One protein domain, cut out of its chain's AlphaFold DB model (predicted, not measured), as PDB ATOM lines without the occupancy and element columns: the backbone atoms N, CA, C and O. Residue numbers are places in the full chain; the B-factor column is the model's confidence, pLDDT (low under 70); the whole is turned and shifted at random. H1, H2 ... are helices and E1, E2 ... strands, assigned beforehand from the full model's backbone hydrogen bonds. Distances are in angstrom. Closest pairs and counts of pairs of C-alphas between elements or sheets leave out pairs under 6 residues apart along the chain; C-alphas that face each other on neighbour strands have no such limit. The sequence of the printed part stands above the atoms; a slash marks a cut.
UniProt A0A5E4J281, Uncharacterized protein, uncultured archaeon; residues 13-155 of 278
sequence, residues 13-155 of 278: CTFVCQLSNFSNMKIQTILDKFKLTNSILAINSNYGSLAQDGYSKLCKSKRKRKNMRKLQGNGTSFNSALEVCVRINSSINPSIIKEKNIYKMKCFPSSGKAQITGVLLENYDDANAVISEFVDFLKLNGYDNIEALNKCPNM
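What this domain is: This is residues 13 to 155 of the 278 residues of an uncharacterized protein of uncultured archaeon (UniProt A0A5E4J281). One twisted, antiparallel sheet of seven strands curls round the long helix H4, and the short helix H1 covers part of the same face near the E3 edge. The tiny helix H2 packs on the opposite face, while the loop of residues 60 to 81 and the small helix H3 reach toward opposite ends of the longest axis. The 143 printed residues hold four named helices and seven named strands, in the order E1 H1 E2 E3 H2 E4 H3 E5 E6 H4 E7; across the sheet the order is E3 E2 E4 E5 E6 E1 E7. The class is mixed, helices and strands, and the whole is compact, with a radius of gyration of the C-alphas of 14.9 A and spans of 42 by 34 by 32 A.

How they stand to each other: E1, residues 13 to 19, is antiparallel to its neighbours E6, residues 113 to 119, at 155 degrees, and E7, residues 148 to 155, at 156 degrees; N 15 and O 116 are 2.9 A apart, as are N 16 and O 152. H1, residues 27 to 33, is on the sheet at a height of 8.8 A, and its closest C-alphas to E3, residues 48 to 51, are Leu 31 and Leu 50, 6.3 A. E3 and E2, residues 40 to 45, form a hairpin, with N 43 and O 50 2.8 A apart. H2, residues 56 to 59, is on the opposite face from H1, only just over E2, with 3 of its C-alphas falling on it; Asn 44 and Cys 59 have the closest C-alphas, 5.4 A. E4, residues 82 to 87, is antiparallel to E2, N 44 to O 83 being 2.8 A, and to E5, residues 102 to 107, N 84 to O 105 being 2.8 A. H3, residues 94 to 97, is not on the sheet. E5 and E6 form a hairpin, with N 106 and O 115 2.8 A apart. H4, residues 125 to 140, is on the same face as H1, and the C-alphas of Val 119 in E6 and Ala 127 are the closest of those two elements, 6.0 A. H1 and H4 form two layers with the sheet, helices on one face. Two split strand-helix-strand units, same-way strands with another between them, are E3, H2, E4, left-handed, and E6, H4, E7, right-handed. Every O i to N i+4 pair is within hydrogen-bond range in H1 and H4; H2 and H3 are too short for such a pair.

Where its parts are: E1 begins at C-alpha 13, (13.807, 5.847, -48.581), and measures 19.0 A. H4, 22.0 A long, begins at (14.468, 16.736, -53.101). E7, 18.3 A, ends at C-alpha 155, (16.262, 3.740, -44.035).

The domain as a whole: The C-alphas of Lys 70 and Pro 94 are farthest apart, 44.0 A. The printed part has no cut, and its long link is H2 to E4. Residues 61 to 79 and 90 to 99 have pLDDT under 70.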
ATOM      1  N   CYS A  13      13.159   5.392 -49.798       94.56
ATOM      2  CA  CYS A  13      13.807   5.847 -48.581       94.56
ATOM      3  C   CYS A  13      12.770   6.249 -47.509       94.56
ATOM      4  O   CYS A  13      11.644   6.674 -47.794       94.56
ATOM      5  N   THR A  14      13.145   6.072 -46.242       96.38
ATOM      6  CA  THR A  14      12.562   6.807 -45.115       96.38
ATOM      7  C   THR A  14      13.531   7.904 -44.719       96.38
ATOM      8  O   THR A  14      14.641   7.606 -44.270       96.38
ATOM      9  N   PHE A  15      13.088   9.146 -44.849       97.25
ATOM     10  CA  PHE A  15      13.860  10.329 -44.499       97.25
ATOM     11  C   PHE A  15      13.410  10.865 -43.142       97.25
ATOM     12  O   PHE A  15      12.236  10.739 -42.779       97.25
ATOM     13  N   VAL A  16      14.341  11.414 -42.368       97.56
ATOM     14  CA  VAL A  16      14.062  11.980 -41.047       97.56
ATOM     15  C   VAL A  16      14.621  13.381 -40.924       97.56
ATOM     16  O   VAL A  16      15.620  13.730 -41.546       97.56
ATOM     17  N   CYS A  17      13.971  14.174 -40.087       98.00
ATOM     18  CA  CYS A  17      14.483  15.454 -39.633       98.00
ATOM     19  C   CYS A  17      13.995  15.727 -38.208       98.00
ATOM     20  O   CYS A  17      13.149  15.010 -37.663       98.00
ATOM     21  N   GLN A  18      14.531  16.778 -37.609       97.75
ATOM     22  CA  GLN A  18      14.109  17.324 -36.333       97.75
ATOM     23  C   GLN A  18      13.429  18.667 -36.592       97.75
ATOM     24  O   GLN A  18      14.068  19.580 -37.096       97.75
ATOM     25  N   LEU A  19      12.153  18.807 -36.246       97.50
ATOM     26  CA  LEU A  19      11.481  20.102 -36.271       97.50
ATOM     27  C   LEU A  19      11.815  20.845 -34.970       97.50
ATOM     28  O   LEU A  19      11.526  20.339 -33.878       97.50
ATOM     29  N   SER A  20      12.469  22.002 -35.069       96.25
ATOM     30  CA  SER A  20      12.775  22.844 -33.909       96.25
ATOM     31  C   SER A  20      11.478  23.346 -33.275       96.25
ATOM     32  O   SER A  20      10.501  23.592 -33.972       96.25
ATOM     33  N   ASN A  21      11.432  23.423 -31.941       93.12
ATOM     34  CA  ASN A  21      10.291  23.914 -31.150       93.12
ATOM     35  C   ASN A  21       8.932  23.213 -31.362       93.12
ATOM     36  O   ASN A  21       7.973  23.527 -30.658       93.12
ATOM     37  N   PHE A  22       8.835  22.214 -32.244       93.19
ATOM     38  CA  PHE A  22       7.595  21.473 -32.485       93.19
ATOM     39  C   PHE A  22       7.088  20.774 -31.221       93.19
ATOM     40  O   PHE A  22       5.884  20.643 -31.023       93.19
ATOM     41  N   SER A  23       7.994  20.363 -30.331       90.50
ATOM     42  CA  SER A  23       7.625  19.726 -29.066       90.50
ATOM     43  C   SER A  23       6.913  20.633 -28.075       90.50
ATOM     44  O   SER A  23       6.231  20.141 -27.180       90.50
ATOM     45  N   ASN A  24       7.024  21.946 -28.260       89.44
ATOM     46  CA  ASN A  24       6.340  22.932 -27.433       89.44
ATOM     47  C   ASN A  24       4.912  23.193 -27.947       89.44
ATOM     48  O   ASN A  24       4.128  23.888 -27.301       89.44
ATOM     49  N   MET A  25       4.555  22.635 -29.109       86.81
ATOM     50  CA  MET A  25       3.251  22.816 -29.731       86.81
ATOM     51  C   MET A  25       2.235  21.805 -29.195       86.81
ATOM     52  O   MET A  25       2.427  20.588 -29.249       86.81
ATOM     53  N   LYS A  26       1.089  22.309 -28.732       88.62
ATOM     54  CA  LYS A  26      -0.066  21.463 -28.419       88.62
ATOM     55  C   LYS A  26      -0.741  21.043 -29.721       88.62
ATOM     56  O   LYS A  26      -1.178  21.888 -30.492       88.62
ATOM     57  N   ILE A  27      -0.891  19.737 -29.932       88.38
ATOM     58  CA  ILE A  27      -1.527  19.190 -31.144       88.38
ATOM     59  C   ILE A  27      -2.961  19.676 -31.325       88.38
ATOM     60  O   ILE A  27      -3.373  19.938 -32.450       88.38
ATOM     61  N   GLN A  28      -3.681  19.885 -30.226       87.19
ATOM     62  CA  GLN A  28      -5.019  20.462 -30.261       87.19
ATOM     63  C   GLN A  28      -5.040  21.847 -30.929       87.19
ATOM     64  O   GLN A  28      -5.958  22.150 -31.677       87.19
ATOM     65  N   THR A  29      -3.987  22.658 -30.758       89.00
ATOM     66  CA  THR A  29      -3.886  23.963 -31.424       89.00
ATOM     67  C   THR A  29      -3.848  23.826 -32.945       89.00
ATOM     68  O   THR A  29      -4.512  24.594 -33.632       89.00
ATOM     69  N   ILE A  30      -3.123  22.830 -33.463       89.62
ATOM     70  CA  ILE A  30      -3.074  22.547 -34.905       89.62
ATOM     71  C   ILE A  30      -4.465  22.154 -35.403       89.62
ATOM     72  O   ILE A  30      -4.907  22.627 -36.442       89.62
ATOM     73  N   LEU A  31      -5.153  21.284 -34.665       89.56
ATOM     74  CA  LEU A  31      -6.442  20.737 -35.082       89.56
ATOM     75  C   LEU A  31      -7.587  21.749 -35.004       89.56
ATOM     76  O   LEU A  31      -8.488  21.682 -35.829       89.56
ATOM     77  N   ASP A  32      -7.552  22.674 -34.050       88.25
ATOM     78  CA  ASP A  32      -8.676  23.588 -33.823       88.25
ATOM     79  C   ASP A  32      -8.499  24.935 -34.520       88.25
ATOM     80  O   ASP A  32      -9.485  25.587 -34.860       88.25
ATOM     81  N   LYS A  33      -7.251  25.389 -34.699       88.94
ATOM     82  CA  LYS A  33      -6.977  26.762 -35.146       88.94
ATOM     83  C   LYS A  33      -6.417  26.858 -36.554       88.94
ATOM     84  O   LYS A  33      -6.525  27.927 -37.153       88.94
ATOM     85  N   PHE A  34      -5.781  25.807 -37.070       92.19
ATOM     86  CA  PHE A  34      -5.041  25.957 -38.318       92.19
ATOM     87  C   PHE A  34      -5.953  25.817 -39.522       92.19
ATOM     88  O   PHE A  34      -6.802  24.927 -39.595       92.19
ATOM     89  N   LYS A  35      -5.712  26.671 -40.514       91.88
ATOM     90  CA  LYS A  35      -6.344  26.570 -41.826       91.88
ATOM     91  C   LYS A  35      -5.414  25.809 -42.760       91.88
ATOM     92  O   LYS A  35      -4.269  26.209 -42.957       91.88
ATOM     93  N   LEU A  36      -5.907  24.702 -43.316       93.75
ATOM     94  CA  LEU A  36      -5.157  23.894 -44.276       93.75
ATOM     95  C   LEU A  36      -4.820  24.710 -45.532       93.75
ATOM     96  O   LEU A  36      -5.671  25.422 -46.061       93.75
ATOM     97  N   THR A  37      -3.594  24.570 -46.029       93.06
ATOM     98  CA  THR A  37      -3.144  25.141 -47.310       93.06
ATOM     99  C   THR A  37      -3.323  24.127 -48.434       93.06
ATOM    100  O   THR A  37      -3.438  22.936 -48.168       93.06
ATOM    101  N   ASN A  38      -3.272  24.557 -49.699       91.31
ATOM    102  CA  ASN A  38      -3.411  23.680 -50.875       91.31
ATOM    103  C   ASN A  38      -2.449  22.474 -50.888       91.31
ATOM    104  O   ASN A  38      -2.776  21.429 -51.454       91.31
ATOM    105  N   SER A  39      -1.286  22.609 -50.250       93.25
ATOM    106  CA  SER A  39      -0.285  21.550 -50.126       93.25
ATOM    107  C   SER A  39      -0.572  20.587 -48.970       93.25
ATOM    108  O   SER A  39      -0.205  19.416 -49.042       93.25
ATOM    109  N   ILE A  40      -1.260  21.022 -47.909       96.00
ATOM    110  CA  ILE A  40      -1.592  20.174 -46.756       96.00
ATOM    111  C   ILE A  40      -3.022  19.653 -46.894       96.00
ATOM    112  O   ILE A  40      -3.998  20.306 -46.538       96.00
ATOM    113  N   LEU A  41      -3.147  18.424 -47.391       95.38
ATOM    114  CA  LEU A  41      -4.444  17.835 -47.739       95.38
ATOM    115  C   LEU A  41      -5.197  17.291 -46.526       95.38
ATOM    116  O   LEU A  41      -6.427  17.282 -46.498       95.38
ATOM    117  N   ALA A  42      -4.457  16.757 -45.554       95.31
ATOM    118  CA  ALA A  42      -5.026  16.129 -44.374       95.31
ATOM    119  C   ALA A  42      -4.020  16.055 -43.224       95.31
ATOM    120  O   ALA A  42      -2.831  15.818 -43.436       95.31
ATOM    121  N   ILE A  43      -4.524  16.178 -42.001       94.56
ATOM    122  CA  ILE A  43      -3.801  16.009 -40.745       94.56
ATOM    123  C   ILE A  43      -4.604  15.044 -39.877       94.56
ATOM    124  O   ILE A  43      -5.810  15.203 -39.705       94.56
ATOM    125  N   ASN A  44      -3.948  14.038 -39.312       91.94
ATOM    126  CA  ASN A  44      -4.593  13.039 -38.473       91.94
ATOM    127  C   ASN A  44      -3.781  12.767 -37.210       91.94
ATOM    128  O   ASN A  44      -2.568  12.581 -37.261       91.94
ATOM    129  N   SER A  45      -4.460  12.676 -36.074       88.38
ATOM    130  CA  SER A  45      -3.865  12.294 -34.799       88.38
ATOM    131  C   SER A  45      -4.889  11.581 -33.918       88.38
ATOM    132  O   SER A  45      -6.067  11.472 -34.240       88.38
ATOM    133  N   ASN A  46      -4.431  11.116 -32.767       83.00
ATOM    134  CA  ASN A  46      -5.247  10.625 -31.661       83.00
ATOM    135  C   ASN A  46      -6.128  11.695 -30.979       83.00
ATOM    136  O   ASN A  46      -7.026  11.332 -30.223       83.00
ATOM    137  N   TYR A  47      -5.920  12.986 -31.249       82.62
ATOM    138  CA  TYR A  47      -6.736  14.082 -30.704       82.62
ATOM    139  C   TYR A  47      -7.807  14.585 -31.682       82.62
ATOM    140  O   TYR A  47      -8.720  15.297 -31.284       82.62
ATOM    141  N   GLY A  48      -7.739  14.175 -32.950       87.44
ATOM    142  CA  GLY A  48      -8.662  14.607 -33.996       87.44
ATOM    143  C   GLY A  48      -8.015  14.607 -35.375       87.44
ATOM    144  O   GLY A  48      -6.855  14.209 -35.544       87.44
ATOM    145  N   SER A  49      -8.782  15.057 -36.366       91.00
ATOM    146  CA  SER A  49      -8.366  15.088 -37.764       91.00
ATOM    147  C   SER A  49      -8.898  16.317 -38.489       91.00
ATOM    148  O   SER A  49     -10.054  16.681 -38.297       91.00
ATOM    149  N   LEU A  50      -8.089  16.860 -39.390       92.81
ATOM    150  CA  LEU A  50      -8.454  17.891 -40.354       92.81
ATOM    151  C   LEU A  50      -8.244  17.345 -41.764       92.81
ATOM    152  O   LEU A  50      -7.262  16.649 -42.016       92.81
ATOM    153  N   ALA A  51      -9.136  17.652 -42.695       94.38
ATOM    154  CA  ALA A  51      -8.952  17.307 -44.097       94.38
ATOM    155  C   ALA A  51      -9.604  18.358 -44.985       94.38
ATOM    156  O   ALA A  51     -10.656  18.886 -44.640       94.38
ATOM    157  N   GLN A  52      -8.990  18.611 -46.135       94.38
ATOM    158  CA  GLN A  52      -9.640  19.335 -47.216       94.38
ATOM    159  C   GLN A  52     -10.796  18.517 -47.799       94.38
ATOM    160  O   GLN A  52     -10.829  17.280 -47.694       94.38
ATOM    161  N   ASP A  53     -11.706  19.208 -48.478       92.38
ATOM    162  CA  ASP A  53     -12.817  18.582 -49.186       92.38
ATOM    163  C   ASP A  53     -12.312  17.523 -50.177       92.38
ATOM    164  O   ASP A  53     -11.335  17.706 -50.901       92.38
ATOM    165  N   GLY A  54     -12.941  16.346 -50.146       91.81
ATOM    166  CA  GLY A  54     -12.525  15.180 -50.934       91.81
ATOM    167  C   GLY A  54     -11.370  14.350 -50.342       91.81
ATOM    168  O   GLY A  54     -11.185  13.200 -50.751       91.81
ATOM    169  N   TYR A  55     -10.646  14.842 -49.327       92.19
ATOM    170  CA  TYR A  55      -9.462  14.168 -48.761       92.19
ATOM    171  C   TYR A  55      -9.682  13.475 -47.412       92.19
ATOM    172  O   TYR A  55      -8.756  12.862 -46.879       92.19
ATOM    173  N   SER A  56     -10.909  13.441 -46.887       90.12
ATOM    174  CA  SER A  56     -11.246  12.774 -45.612       90.12
ATOM    175  C   SER A  56     -10.828  11.295 -45.536       90.12
ATOM    176  O   SER A  56     -10.534  10.764 -44.461       90.12
ATOM    177  N   LYS A  57     -10.728  10.604 -46.684       89.56
ATOM    178  CA  LYS A  57     -10.220   9.222 -46.778       89.56
ATOM    179  C   LYS A  57      -8.761   9.088 -46.321       89.56
ATOM    180  O   LYS A  57      -8.372   8.001 -45.897       89.56
ATOM    181  N   LEU A  58      -7.967  10.160 -46.379       87.50
ATOM    182  CA  LEU A  58      -6.569  10.161 -45.945       87.50
ATOM    183  C   LEU A  58      -6.418  10.081 -44.415       87.50
ATOM    184  O   LEU A  58      -5.407   9.548 -43.951       87.50
ATOM    185  N   CYS A  59      -7.433  10.513 -43.656       82.81
ATOM    186  CA  CYS A  59      -7.469  10.459 -42.188       82.81
ATOM    187  C   CYS A  59      -7.928   9.103 -41.628       82.81
ATOM    188  O   CYS A  59      -7.747   8.818 -40.445       82.81
ATOM    189  N   LYS A  60      -8.524   8.233 -42.455       70.81
ATOM    190  CA  LYS A  60      -9.089   6.960 -41.983       70.81
ATOM    191  C   LYS A  60      -7.981   5.970 -41.605       70.81
ATOM    192  O   LYS A  60      -7.168   5.574 -42.444       70.81
ATOM    193  N   SER A  61      -7.979   5.510 -40.351       60.91
ATOM    194  CA  SER A  61      -7.063   4.453 -39.905       60.91
ATOM    195  C   SER A  61      -7.496   3.093 -40.477       60.91
ATOM    196  O   SER A  61      -8.662   2.695 -40.409       60.91
ATOM    197  N   LYS A  62      -6.555   2.354 -41.078       54.84
ATOM    198  CA  LYS A  62      -6.809   0.989 -41.551       54.84
ATOM    199  C   LYS A  62      -6.746   0.019 -40.352       54.84
ATOM    200  O   LYS A  62      -5.665  -0.439 -40.002       54.84
ATOM    201  N   ARG A  63      -7.925  -0.337 -39.815       53.97
ATOM    202  CA  ARG A  63      -8.255  -1.471 -38.906       53.97
ATOM    203  C   ARG A  63      -7.848  -1.401 -37.417       53.97
ATOM    204  O   ARG A  63      -6.714  -1.096 -37.057       53.97
ATOM    205  N   LYS A  64      -8.792  -1.846 -36.566       47.97
ATOM    206  CA  LYS A  64      -8.640  -2.147 -35.128       47.97
ATOM    207  C   LYS A  64      -7.568  -3.230 -34.919       47.97
ATOM    208  O   LYS A  64      -7.679  -4.329 -35.460       47.97
ATOM    209  N   ARG A  65      -6.526  -2.934 -34.138       55.09
ATOM    210  CA  ARG A  65      -5.548  -3.939 -33.677       55.09
ATOM    211  C   ARG A  65      -6.157  -4.767 -32.538       55.09
ATOM    212  O   ARG A  65      -6.825  -4.198 -31.684       55.09
ATOM    213  N   LYS A  66      -5.871  -6.079 -32.504       56.66
ATOM    214  CA  LYS A  66      -6.297  -7.013 -31.435       56.66
ATOM    215  C   LYS A  66      -5.805  -6.615 -30.033       56.66
ATOM    216  O   LYS A  66      -6.497  -6.887 -29.066       56.66
ATOM    217  N   ASN A  67      -4.671  -5.917 -29.939       57.44
ATOM    218  CA  ASN A  67      -4.165  -5.354 -28.686       57.44
ATOM    219  C   ASN A  67      -4.321  -3.833 -28.742       57.44
ATOM    220  O   ASN A  67      -3.497  -3.140 -29.354       57.44
ATOM    221  N   MET A  68      -5.410  -3.322 -28.165       55.84
ATOM    222  CA  MET A  68      -5.615  -1.882 -28.036       55.84
ATOM    223  C   MET A  68      -4.606  -1.336 -27.029       55.84
ATOM    224  O   MET A  68      -4.487  -1.827 -25.910       55.84
ATOM    225  N   ARG A  69      -3.850  -0.317 -27.438       59.38
ATOM    226  CA  ARG A  69      -3.077   0.489 -26.485       59.38
ATOM    227  C   ARG A  69      -4.058   1.192 -25.538       59.38
ATOM    228  O   ARG A  69      -5.224   1.359 -25.899       59.38
ATOM    229  N   LYS A  70      -3.583   1.647 -24.371       65.94
ATOM    230  CA  LYS A  70      -4.368   2.552 -23.514       65.94
ATOM    231  C   LYS A  70      -4.898   3.719 -24.357       65.94
ATOM    232  O   LYS A  70      -4.168   4.248 -25.199       65.94
ATOM    233  N   LEU A  71      -6.164   4.072 -24.143       61.00
ATOM    234  CA  LEU A  71      -6.817   5.187 -24.820       61.00
ATOM    235  C   LEU A  71      -6.037   6.480 -24.535       61.00
ATOM    236  O   LEU A  71      -5.689   6.754 -23.388       61.00
ATOM    237  N   GLN A  72      -5.741   7.254 -25.574       61.56
ATOM    238  CA  GLN A  72      -5.172   8.599 -25.475       61.56
ATOM    239  C   GLN A  72      -5.952   9.513 -26.424       61.56
ATOM    240  O   GLN A  72      -6.291   9.081 -27.526       61.56
ATOM    241  N   GLY A  73      -6.217  10.757 -26.013       64.62
ATOM    242  CA  GLY A  73      -7.025  11.697 -26.797       64.62
ATOM    243  C   GLY A  73      -8.493  11.267 -26.907       64.62
ATOM    244  O   GLY A  73      -9.063  10.765 -25.943       64.62
ATOM    245  N   ASN A  74      -9.104  11.446 -28.081       63.34
ATOM    246  CA  ASN A  74     -10.538  11.204 -28.300       63.34
ATOM    247  C   ASN A  74     -10.883   9.744 -28.670       63.34
ATOM    248  O   ASN A  74     -12.033   9.426 -28.960       63.34
ATOM    249  N   GLY A  75      -9.885   8.855 -28.721       60.47
ATOM    250  CA  GLY A  75     -10.087   7.432 -29.005       60.47
ATOM    251  C   GLY A  75     -10.354   7.061 -30.467       60.47
ATOM    252  O   GLY A  75     -10.505   5.877 -30.770       60.47
ATOM    253  N   THR A  76     -10.370   8.027 -31.390       60.75
ATOM    254  CA  THR A  76     -10.630   7.782 -32.826       60.75
ATOM    255  C   THR A  76      -9.402   7.257 -33.581       60.75
ATOM    256  O   THR A  76      -9.525   6.596 -34.617       60.75
ATOM    257  N   SER A  77      -8.204   7.495 -33.040       59.97
ATOM    258  CA  SER A  77      -6.923   7.042 -33.577       59.97
ATOM    259  C   SER A  77      -5.962   6.696 -32.436       59.97
ATOM    260  O   SER A  77      -5.994   7.306 -31.375       59.97
ATOM    261  N   PHE A  78      -5.085   5.708 -32.648       61.75
ATOM    262  CA  PHE A  78      -4.065   5.268 -31.675       61.75
ATOM    263  C   PHE A  78      -2.639   5.642 -32.120       61.75
ATOM    264  O   PHE A  78      -1.648   5.007 -31.727       61.75
ATOM    265  N   ASN A  79      -2.536   6.640 -32.997       65.19
ATOM    266  CA  ASN A  79      -1.272   7.148 -33.509       65.19
ATOM    267  C   ASN A  79      -0.628   8.065 -32.474       65.19
ATOM    268  O   ASN A  79      -1.206   9.072 -32.119       65.19
ATOM    269  N   SER A  80       0.593   7.766 -32.034       72.31
ATOM    270  CA  SER A  80       1.375   8.646 -31.149       72.31
ATOM    271  C   SER A  80       2.028   9.826 -31.889       72.31
ATOM    272  O   SER A  80       2.931  10.469 -31.360       72.31
ATOM    273  N   ALA A  81       1.649  10.039 -33.146       88.25
ATOM    274  CA  ALA A  81       2.239  11.003 -34.055       88.25
ATOM    275  C   ALA A  81       1.127  11.793 -34.742       88.25
ATOM    276  O   ALA A  81       0.046  11.258 -34.994       88.25
ATOM    277  N   LEU A  82       1.443  13.036 -35.087       92.31
ATOM    278  CA  LEU A  82       0.694  13.821 -36.051       92.31
ATOM    279  C   LEU A  82       1.044  13.305 -37.451       92.31
ATOM    280  O   LEU A  82       2.192  13.403 -37.880       92.31
ATOM    281  N   GLU A  83       0.085  12.709 -38.148       94.44
ATOM    282  CA  GLU A  83       0.256  12.247 -39.523       94.44
ATOM    283  C   GLU A  83      -0.252  13.318 -40.487       94.44
ATOM    284  O   GLU A  83      -1.440  13.624 -40.506       94.44
ATOM    285  N   VAL A  84       0.642  13.863 -41.301       95.44
ATOM    286  CA  VAL A  84       0.366  14.939 -42.254       95.44
ATOM    287  C   VAL A  84       0.474  14.381 -43.668       95.44
ATOM    288  O   VAL A  84       1.459  13.725 -44.014       95.44
ATOM    289  N   CYS A  85      -0.550  14.607 -44.486       95.44
ATOM    290  CA  CYS A  85      -0.551  14.271 -45.903       95.44
ATOM    291  C   CYS A  85      -0.224  15.522 -46.715       95.44
ATOM    292  O   CYS A  85      -1.036  16.444 -46.781       95.44
ATOM    293  N   VAL A  86       0.955  15.525 -47.328       95.31
ATOM    294  CA  VAL A  86       1.515  16.674 -48.044       95.31
ATOM    295  C   VAL A  86       1.525  16.375 -49.534       95.31
ATOM    296  O   VAL A  86       2.033  15.332 -49.952       95.31
ATOM    297  N   ARG A  87       0.961  17.274 -50.334       92.81
ATOM    298  CA  ARG A  87       1.119  17.300 -51.783       92.81
ATOM    299  C   ARG A  87       2.319  18.168 -52.131       92.81
ATOM    300  O   ARG A  87       2.392  19.296 -51.668       92.81
ATOM    301  N   ILE A  88       3.200  17.657 -52.984       89.75
ATOM    302  CA  ILE A  88       4.286  18.444 -53.583       89.75
ATOM    303  C   ILE A  88       3.997  18.706 -55.064       89.75
ATOM    304  O   ILE A  88       3.319  17.908 -55.722       89.75
ATOM    305  N   ASN A  89       4.489  19.831 -55.583       77.44
ATOM    306  CA  ASN A  89       4.314  20.209 -56.984       77.44
ATOM    307  C   ASN A  89       5.161  19.317 -57.917       77.44
ATOM    308  O   ASN A  89       6.295  18.961 -57.600       77.44
ATOM    309  N   SER A  90       4.617  18.977 -59.089       64.44
ATOM    310  CA  SER A  90       5.245  18.117 -60.102       64.44
ATOM    311  C   SER A  90       6.477  18.713 -60.784       64.44
ATOM    312  O   SER A  90       7.168  17.996 -61.504       64.44
ATOM    313  N   SER A  91       6.770  19.996 -60.563       64.62
ATOM    314  CA  SER A  91       7.924  20.692 -61.144       64.62
ATOM    315  C   SER A  91       9.282  20.189 -60.640       64.62
ATOM    316  O   SER A  91      10.282  20.411 -61.314       64.62
ATOM    317  N   ILE A  92       9.336  19.485 -59.503       65.12
ATOM    318  CA  ILE A  92      10.594  18.999 -58.905       65.12
ATOM    319  C   ILE A  92      11.174  17.806 -59.689       65.12
ATOM    320  O   ILE A  92      12.389  17.693 -59.818       65.12
ATOM    321  N   ASN A  93      10.326  16.933 -60.256       62.19
ATOM    322  CA  ASN A  93      10.721  15.921 -61.245       62.19
ATOM    323  C   ASN A  93       9.474  15.299 -61.926       62.19
ATOM    324  O   ASN A  93       8.799  14.459 -61.315       62.19
ATOM    325  N   PRO A  94       9.167  15.639 -63.192       60.59
ATOM    326  CA  PRO A  94       7.953  15.167 -63.867       60.59
ATOM    327  C   PRO A  94       7.864  13.641 -64.009       60.59
ATOM    328  O   PRO A  94       6.765  13.085 -64.023       60.59
ATOM    329  N   SER A  95       9.002  12.950 -64.109       59.53
ATOM    330  CA  SER A  95       9.061  11.514 -64.402       59.53
ATOM    331  C   SER A  95       8.682  10.643 -63.203       59.53
ATOM    332  O   SER A  95       8.127   9.565 -63.382       59.53
ATOM    333  N   ILE A  96       8.942  11.116 -61.980       56.06
ATOM    334  CA  ILE A  96       8.712  10.358 -60.736       56.06
ATOM    335  C   ILE A  96       7.384  10.762 -60.076       56.06
ATOM    336  O   ILE A  96       6.720   9.944 -59.437       56.06
ATOM    337  N   ILE A  97       6.933  12.001 -60.298       56.94
ATOM    338  CA  ILE A  97       5.711  12.540 -59.683       56.94
ATOM    339  C   ILE A  97       4.428  12.084 -60.409       56.94
ATOM    340  O   ILE A  97       3.356  12.098 -59.802       56.94
ATOM    341  N   LYS A  98       4.521  11.570 -61.651       55.31
ATOM    342  CA  LYS A  98       3.382  10.945 -62.361       55.31
ATOM    343  C   LYS A  98       2.739   9.792 -61.581       55.31
ATOM    344  O   LYS A  98       1.538   9.578 -61.708       55.31
ATOM    345  N   GLU A  99       3.507   9.079 -60.753       57.62
ATOM    346  CA  GLU A  99       3.012   7.928 -59.984       57.62
ATOM    347  C   GLU A  99       2.596   8.285 -58.546       57.62
ATOM    348  O   GLU A  99       1.771   7.589 -57.947       57.62
ATOM    349  N   LYS A 100       3.156   9.357 -57.963       71.50
ATOM    350  CA  LYS A 100       2.889   9.747 -56.571       71.50
ATOM    351  C   LYS A 100       3.272  11.203 -56.291       71.50
ATOM    352  O   LYS A 100       4.447  11.534 -56.200       71.50
ATOM    353  N   ASN A 101       2.277  12.046 -56.022       83.25
ATOM    354  CA  ASN A 101       2.476  13.434 -55.582       83.25
ATOM    355  C   ASN A 101       2.047  13.692 -54.128       83.25
ATOM    356  O   ASN A 101       2.189  14.812 -53.646       83.25
ATOM    357  N   ILE A 102       1.517  12.682 -53.426       91.31
ATOM    358  CA  ILE A 102       1.081  12.790 -52.027       91.31
ATOM    359  C   ILE A 102       1.988  11.943 -51.136       91.31
ATOM    360  O   ILE A 102       2.090  10.718 -51.276       91.31
ATOM    361  N   TYR A 103       2.601  12.604 -50.166       93.88
ATOM    362  CA  TYR A 103       3.485  12.026 -49.170       93.88
ATOM    363  C   TYR A 103       2.816  12.009 -47.803       93.88
ATOM    364  O   TYR A 103       1.935  12.812 -47.506       93.88
ATOM    365  N   LYS A 104       3.249  11.071 -46.958       94.00
ATOM    366  CA  LYS A 104       2.858  11.019 -45.550       94.00
ATOM    367  C   LYS A 104       4.070  11.310 -44.684       94.00
ATOM    368  O   LYS A 104       5.045  10.556 -44.714       94.00
ATOM    369  N   MET A 105       3.963  12.372 -43.901       96.00
ATOM    370  CA  MET A 105       4.919  12.769 -42.883       96.00
ATOM    371  C   MET A 105       4.340  12.440 -41.507       96.00
ATOM    372  O   MET A 105       3.161  12.665 -41.250       96.00
ATOM    373  N   LYS A 106       5.146  11.862 -40.622       95.81
ATOM    374  CA  LYS A 106       4.785  11.599 -39.227       95.81
ATOM    375  C   LYS A 106       5.625  12.484 -38.330       95.81
ATOM    376  O   LYS A 106       6.837  12.307 -38.312       95.81
ATOM    377  N   CYS A 107       4.995  13.372 -37.578       95.44
ATOM    378  CA  CYS A 107       5.657  14.271 -36.638       95.44
ATOM    379  C   CYS A 107       5.365  13.808 -35.209       95.44
ATOM    380  O   CYS A 107       4.212  13.578 -34.845       95.44
ATOM    381  N   PHE A 108       6.404  13.639 -34.398       93.44
ATOM    382  CA  PHE A 108       6.310  13.118 -33.037       93.44
ATOM    383  C   PHE A 108       6.352  14.276 -32.037       93.44
ATOM    384  O   PHE A 108       7.439  14.796 -31.780       93.44
ATOM    385  N   PRO A 109       5.214  14.664 -31.431       88.88
ATOM    386  CA  PRO A 109       5.134  15.883 -30.626       88.88
ATOM    387  C   PRO A 109       6.079  15.837 -29.425       88.88
ATOM    388  O   PRO A 109       6.763  16.800 -29.145       88.88
ATOM    389  N   SER A 110       6.249  14.685 -28.777       88.50
ATOM    390  CA  SER A 110       7.147  14.563 -27.619       88.50
ATOM    391  C   SER A 110       8.629  14.812 -27.914       88.50
ATOM    392  O   SER A 110       9.399  15.021 -26.986       88.50
ATOM    393  N   SER A 111       9.054  14.738 -29.178       92.38
ATOM    394  CA  SER A 111      10.473  14.835 -29.543       92.38
ATOM    395  C   SER A 111      10.767  15.840 -30.644       92.38
ATOM    396  O   SER A 111      11.932  16.095 -30.906       92.38
ATOM    397  N   GLY A 112       9.754  16.346 -31.349       93.69
ATOM    398  CA  GLY A 112       9.911  17.133 -32.575       93.69
ATOM    399  C   GLY A 112      10.469  16.357 -33.775       93.69
ATOM    400  O   GLY A 112      10.567  16.911 -34.866       93.69
ATOM    401  N   LYS A 113      10.803  15.067 -33.628       96.25
ATOM    402  CA  LYS A 113      11.259  14.240 -34.751       96.25
ATOM    403  C   LYS A 113      10.157  14.109 -35.791       96.25
ATOM    404  O   LYS A 113       8.990  13.923 -35.444       96.25
ATOM    405  N   ALA A 114      10.543  14.107 -37.058       97.38
ATOM    406  CA  ALA A 114       9.649  13.817 -38.160       97.38
ATOM    407  C   ALA A 114      10.196  12.717 -39.076       97.38
ATOM    408  O   ALA A 114      11.404  12.510 -39.189       97.38
ATOM    409  N   GLN A 115       9.279  11.981 -39.699       97.25
ATOM    410  CA  GLN A 115       9.553  10.850 -40.580       97.25
ATOM    411  C   GLN A 115       8.735  10.962 -41.859       97.25
ATOM    412  O   GLN A 115       7.508  10.981 -41.802       97.25
ATOM    413  N   ILE A 116       9.402  10.949 -43.006       96.44
ATOM    414  CA  ILE A 116       8.767  10.951 -44.323       96.44
ATOM    415  C   ILE A 116       9.031   9.590 -44.945       96.44
ATOM    416  O   ILE A 116      10.168   9.219 -45.236       96.44
ATOM    417  N   THR A 117       7.969   8.806 -45.092       91.88
ATOM    418  CA  THR A 117       8.059   7.471 -45.690       91.88
ATOM    419  C   THR A 117       7.750   7.539 -47.171       91.88
ATOM    420  O   THR A 117       6.789   8.201 -47.572       91.88
ATOM    421  N   GLY A 118       8.465   6.758 -47.976       91.56
ATOM    422  CA  GLY A 118       8.127   6.671 -49.388       91.56
ATOM    423  C   GLY A 118       8.822   7.717 -50.251       91.56
ATOM    424  O   GLY A 118       8.218   8.097 -51.247       91.56
ATOM    425  N   VAL A 119       9.996   8.191 -49.823       92.94
ATOM    426  CA  VAL A 119      10.881   9.112 -50.555       92.94
ATOM    427  C   VAL A 119      11.502   8.353 -51.719       92.94
ATOM    428  O   VAL A 119      11.976   7.234 -51.521       92.94
ATOM    429  N   LEU A 120      11.439   8.917 -52.918       90.62
ATOM    430  CA  LEU A 120      11.780   8.228 -54.165       90.62
ATOM    431  C   LEU A 120      13.077   8.750 -54.781       90.62
ATOM    432  O   LEU A 120      13.797   7.967 -55.396       90.62
ATOM    433  N   LEU A 121      13.385  10.038 -54.606       88.31
ATOM    434  CA  LEU A 121      14.557  10.654 -55.221       88.31
ATOM    435  C   LEU A 121      15.826  10.347 -54.422       88.31
ATOM    436  O   LEU A 121      15.851  10.492 -53.200       88.31
ATOM    437  N   GLU A 122      16.898   9.954 -55.114       88.00
ATOM    438  CA  GLU A 122      18.202   9.667 -54.489       88.00
ATOM    439  C   GLU A 122      18.866  10.918 -53.895       88.00
ATOM    440  O   GLU A 122      19.628  10.807 -52.937       88.00
ATOM    441  N   ASN A 123      18.534  12.105 -54.413       90.50
ATOM    442  CA  ASN A 123      18.970  13.394 -53.871       90.50
ATOM    443  C   ASN A 123      18.057  13.933 -52.748       90.50
ATOM    444  O   ASN A 123      18.383  14.936 -52.120       90.50
ATOM    445  N   TYR A 124      16.943  13.246 -52.467       92.75
ATOM    446  CA  TYR A 124      15.965  13.583 -51.430       92.75
ATOM    447  C   TYR A 124      15.217  14.915 -51.623       92.75
ATOM    448  O   TYR A 124      14.632  15.423 -50.662       92.75
ATOM    449  N   ASP A 125      15.177  15.474 -52.835       91.75
ATOM    450  CA  ASP A 125      14.468  16.736 -53.101       91.75
ATOM    451  C   ASP A 125      12.969  16.646 -52.797       91.75
ATOM    452  O   ASP A 125      12.374  17.599 -52.296       91.75
ATOM    453  N   ASP A 126      12.356  15.481 -53.009       91.69
ATOM    454  CA  ASP A 126      10.957  15.238 -52.667       91.69
ATOM    455  C   ASP A 126      10.736  15.252 -51.149       91.69
ATOM    456  O   ASP A 126       9.748  15.811 -50.672       91.69
ATOM    457  N   ALA A 127      11.673  14.712 -50.364       94.44
ATOM    458  CA  ALA A 127      11.633  14.838 -48.910       94.44
ATOM    459  C   ALA A 127      11.796  16.296 -48.465       94.44
ATOM    460  O   ALA A 127      11.050  16.753 -47.600       94.44
ATOM    461  N   ASN A 128      12.740  17.031 -49.059       94.94
ATOM    462  CA  ASN A 128      12.968  18.439 -48.744       94.94
ATOM    463  C   ASN A 128      11.740  19.296 -49.054       94.94
ATOM    464  O   ASN A 128      11.351  20.102 -48.215       94.94
ATOM    465  N   ALA A 129      11.085  19.068 -50.192       94.00
ATOM    466  CA  ALA A 129       9.853  19.759 -50.545       94.00
ATOM    467  C   ALA A 129       8.722  19.463 -49.555       94.00
ATOM    468  O   ALA A 129       8.082  20.388 -49.069       94.00
ATOM    469  N   VAL A 130       8.524  18.196 -49.169       95.56
ATOM    470  CA  VAL A 130       7.534  17.829 -48.138       95.56
ATOM    471  C   VAL A 130       7.794  18.561 -46.818       95.56
ATOM    472  O   VAL A 130       6.852  19.012 -46.168       95.56
ATOM    473  N   ILE A 131       9.063  18.669 -46.415       96.81
ATOM    474  CA  ILE A 131       9.463  19.383 -45.197       96.81
ATOM    475  C   ILE A 131       9.159  20.874 -45.322       96.81
ATOM    476  O   ILE A 131       8.565  21.426 -44.399       96.81
ATOM    477  N   SER A 132       9.565  21.507 -46.425       95.75
ATOM    478  CA  SER A 132       9.353  22.939 -46.652       95.75
ATOM    479  C   SER A 132       7.869  23.285 -46.624       95.75
ATOM    480  O   SER A 132       7.470  24.120 -45.824       95.75
ATOM    481  N   GLU A 133       7.031  22.546 -47.357       96.00
ATOM    482  CA  GLU A 133       5.576  22.756 -47.371       96.00
ATOM    483  C   GLU A 133       4.955  22.660 -45.970       96.00
ATOM    484  O   GLU A 133       4.054  23.423 -45.619       96.00
ATOM    485  N   PHE A 134       5.432  21.728 -45.136       96.62
ATOM    486  CA  PHE A 134       4.932  21.612 -43.769       96.62
ATOM    487  C   PHE A 134       5.449  22.729 -42.854       96.62
ATOM    488  O   PHE A 134       4.678  23.252 -42.056       96.62
ATOM    489  N   VAL A 135       6.722  23.117 -42.961       96.75
ATOM    490  CA  VAL A 135       7.290  24.240 -42.197       96.75
ATOM    491  C   VAL A 135       6.579  25.544 -42.552       96.75
ATOM    492  O   VAL A 135       6.149  26.258 -41.648       96.75
ATOM    493  N   ASP A 136       6.382  25.814 -43.838       95.81
ATOM    494  CA  ASP A 136       5.698  27.013 -44.322       95.81
ATOM    495  C   ASP A 136       4.242  27.037 -43.856       95.81
ATOM    496  O   ASP A 136       3.759  28.060 -43.376       95.81
ATOM    497  N   PHE A 137       3.557  25.889 -43.879       96.12
ATOM    498  CA  PHE A 137       2.227  25.751 -43.288       96.12
ATOM    499  C   PHE A 137       2.193  26.125 -41.797       96.12
ATOM    500  O   PHE A 137       1.265  26.814 -41.369       96.12
ATOM    501  N   LEU A 138       3.174  25.693 -40.998       95.19
ATOM    502  CA  LEU A 138       3.234  26.050 -39.576       95.19
ATOM    503  C   LEU A 138       3.466  27.559 -39.393       95.19
ATOM    504  O   LEU A 138       2.753  28.187 -38.611       95.19
ATOM    505  N   LYS A 139       4.399  28.147 -40.151       95.38
ATOM    506  CA  LYS A 139       4.699  29.589 -40.114       95.38
ATOM    507  C   LYS A 139       3.489  30.438 -40.500       95.38
ATOM    508  O   LYS A 139       3.094  31.322 -39.751       95.38
ATOM    509  N   LEU A 140       2.806  30.087 -41.592       95.06
ATOM    510  CA  LEU A 140       1.571  30.754 -42.031       95.06
ATOM    511  C   LEU A 140       0.451  30.722 -40.980       95.06
ATOM    512  O   LEU A 140      -0.426  31.581 -40.991       95.06
ATOM    513  N   ASN A 141       0.473  29.746 -40.069       94.06
ATOM    514  CA  ASN A 141      -0.468  29.645 -38.955       94.06
ATOM    515  C   ASN A 141       0.092  30.232 -37.637       94.06
ATOM    516  O   ASN A 141      -0.395  29.899 -36.555       94.06
ATOM    517  N   GLY A 142       1.095  31.116 -37.720       91.00
ATOM    518  CA  GLY A 142       1.623  31.897 -36.597       91.00
ATOM    519  C   GLY A 142       2.703  31.196 -35.768       91.00
ATOM    520  O   GLY A 142       2.932  31.574 -34.620       91.00
ATOM    521  N   TYR A 143       3.346  30.159 -36.309       90.06
ATOM    522  CA  TYR A 143       4.465  29.469 -35.658       90.06
ATOM    523  C   TYR A 143       5.782  29.743 -36.384       90.06
ATOM    524  O   TYR A 143       6.337  28.863 -37.035       90.06
ATOM    525  N   ASP A 144       6.293  30.965 -36.243       87.31
ATOM    526  CA  ASP A 144       7.451  31.451 -37.007       87.31
ATOM    527  C   ASP A 144       8.784  30.807 -36.593       87.31
ATOM    528  O   ASP A 144       9.669  30.586 -37.423       87.31
ATOM    529  N   ASN A 145       8.906  30.414 -35.322       90.38
ATOM    530  CA  ASN A 145      10.118  29.826 -34.742       90.38
ATOM    531  C   ASN A 145      10.216  28.311 -34.989       90.38
ATOM    532  O   ASN A 145      10.402  27.538 -34.044       90.38
ATOM    533  N   ILE A 146      10.061  27.875 -36.239       94.81
ATOM    534  CA  ILE A 146      10.151  26.464 -36.627       94.81
ATOM    535  C   ILE A 146      11.020  26.261 -37.865       94.81
ATOM    536  O   ILE A 146      10.885  26.930 -38.888       94.81
ATOM    537  N   GLU A 147      11.913  25.285 -37.765       96.56
ATOM    538  CA  GLU A 147      12.876  24.915 -38.792       96.56
ATOM    539  C   GLU A 147      13.090  23.405 -38.794       96.56
ATOM    540  O   GLU A 147      12.857  22.718 -37.798       96.56
ATOM    541  N   ALA A 148      13.577  22.878 -39.913       97.25
ATOM    542  CA  ALA A 148      13.939  21.476 -40.032       97.25
ATOM    543  C   ALA A 148      15.456  21.290 -39.926       97.25
ATOM    544  O   ALA A 148      16.204  21.584 -40.858       97.25
ATOM    545  N   LEU A 149      15.883  20.737 -38.799       97.06
ATOM    546  CA  LEU A 149      17.262  20.429 -38.445       97.06
ATOM    547  C   LEU A 149      17.578  18.951 -38.715       97.06
ATOM    548  O   LEU A 149      16.674  18.119 -38.827       97.06
ATOM    549  N   ASN A 150      18.867  18.600 -38.766       95.56
ATOM    550  CA  ASN A 150      19.351  17.210 -38.815       95.56
ATOM    551  C   ASN A 150      18.658  16.345 -39.885       95.56
ATOM    552  O   ASN A 150      18.229  15.220 -39.615       95.56
ATOM    553  N   LYS A 151      18.499  16.899 -41.090       96.94
ATOM    554  CA  LYS A 151      17.898  16.216 -42.239       96.94
ATOM    555  C   LYS A 151      18.801  15.062 -42.675       96.94
ATOM    556  O   LYS A 151      19.932  15.299 -43.090       96.94
ATOM    557  N   CYS A 152      18.326  13.823 -42.591       95.12
ATOM    558  CA  CYS A 152      19.111  12.674 -43.028       95.12
ATOM    559  C   CYS A 152      18.251  11.481 -43.479       95.12
ATOM    560  O   CYS A 152      17.125  11.282 -43.006       95.12
ATOM    561  N   PRO A 153      18.771  10.634 -44.384       95.00
ATOM    562  CA  PRO A 153      18.158   9.346 -44.669       95.00
ATOM    563  C   PRO A 153      18.306   8.416 -43.456       95.00
ATOM    564  O   PRO A 153      19.387   8.258 -42.894       95.00
ATOM    565  N   ASN A 154      17.221   7.755 -43.059       93.12
ATOM    566  CA  ASN A 154      17.218   6.804 -41.939       93.12
ATOM    567  C   ASN A 154      17.161   5.344 -42.411       93.12
ATOM    568  O   ASN A 154      17.712   4.440 -41.775       93.12
ATOM    569  N   MET A 155      16.449   5.090 -43.513       93.62
ATOM    570  CA  MET A 155      16.262   3.740 -44.035       93.62
ATOM    571  C   MET A 155      16.195   3.744 -45.555       93.62
ATOM    572  O   MET A 155      15.200   4.171 -46.130       93.62
TER     573      MET A 155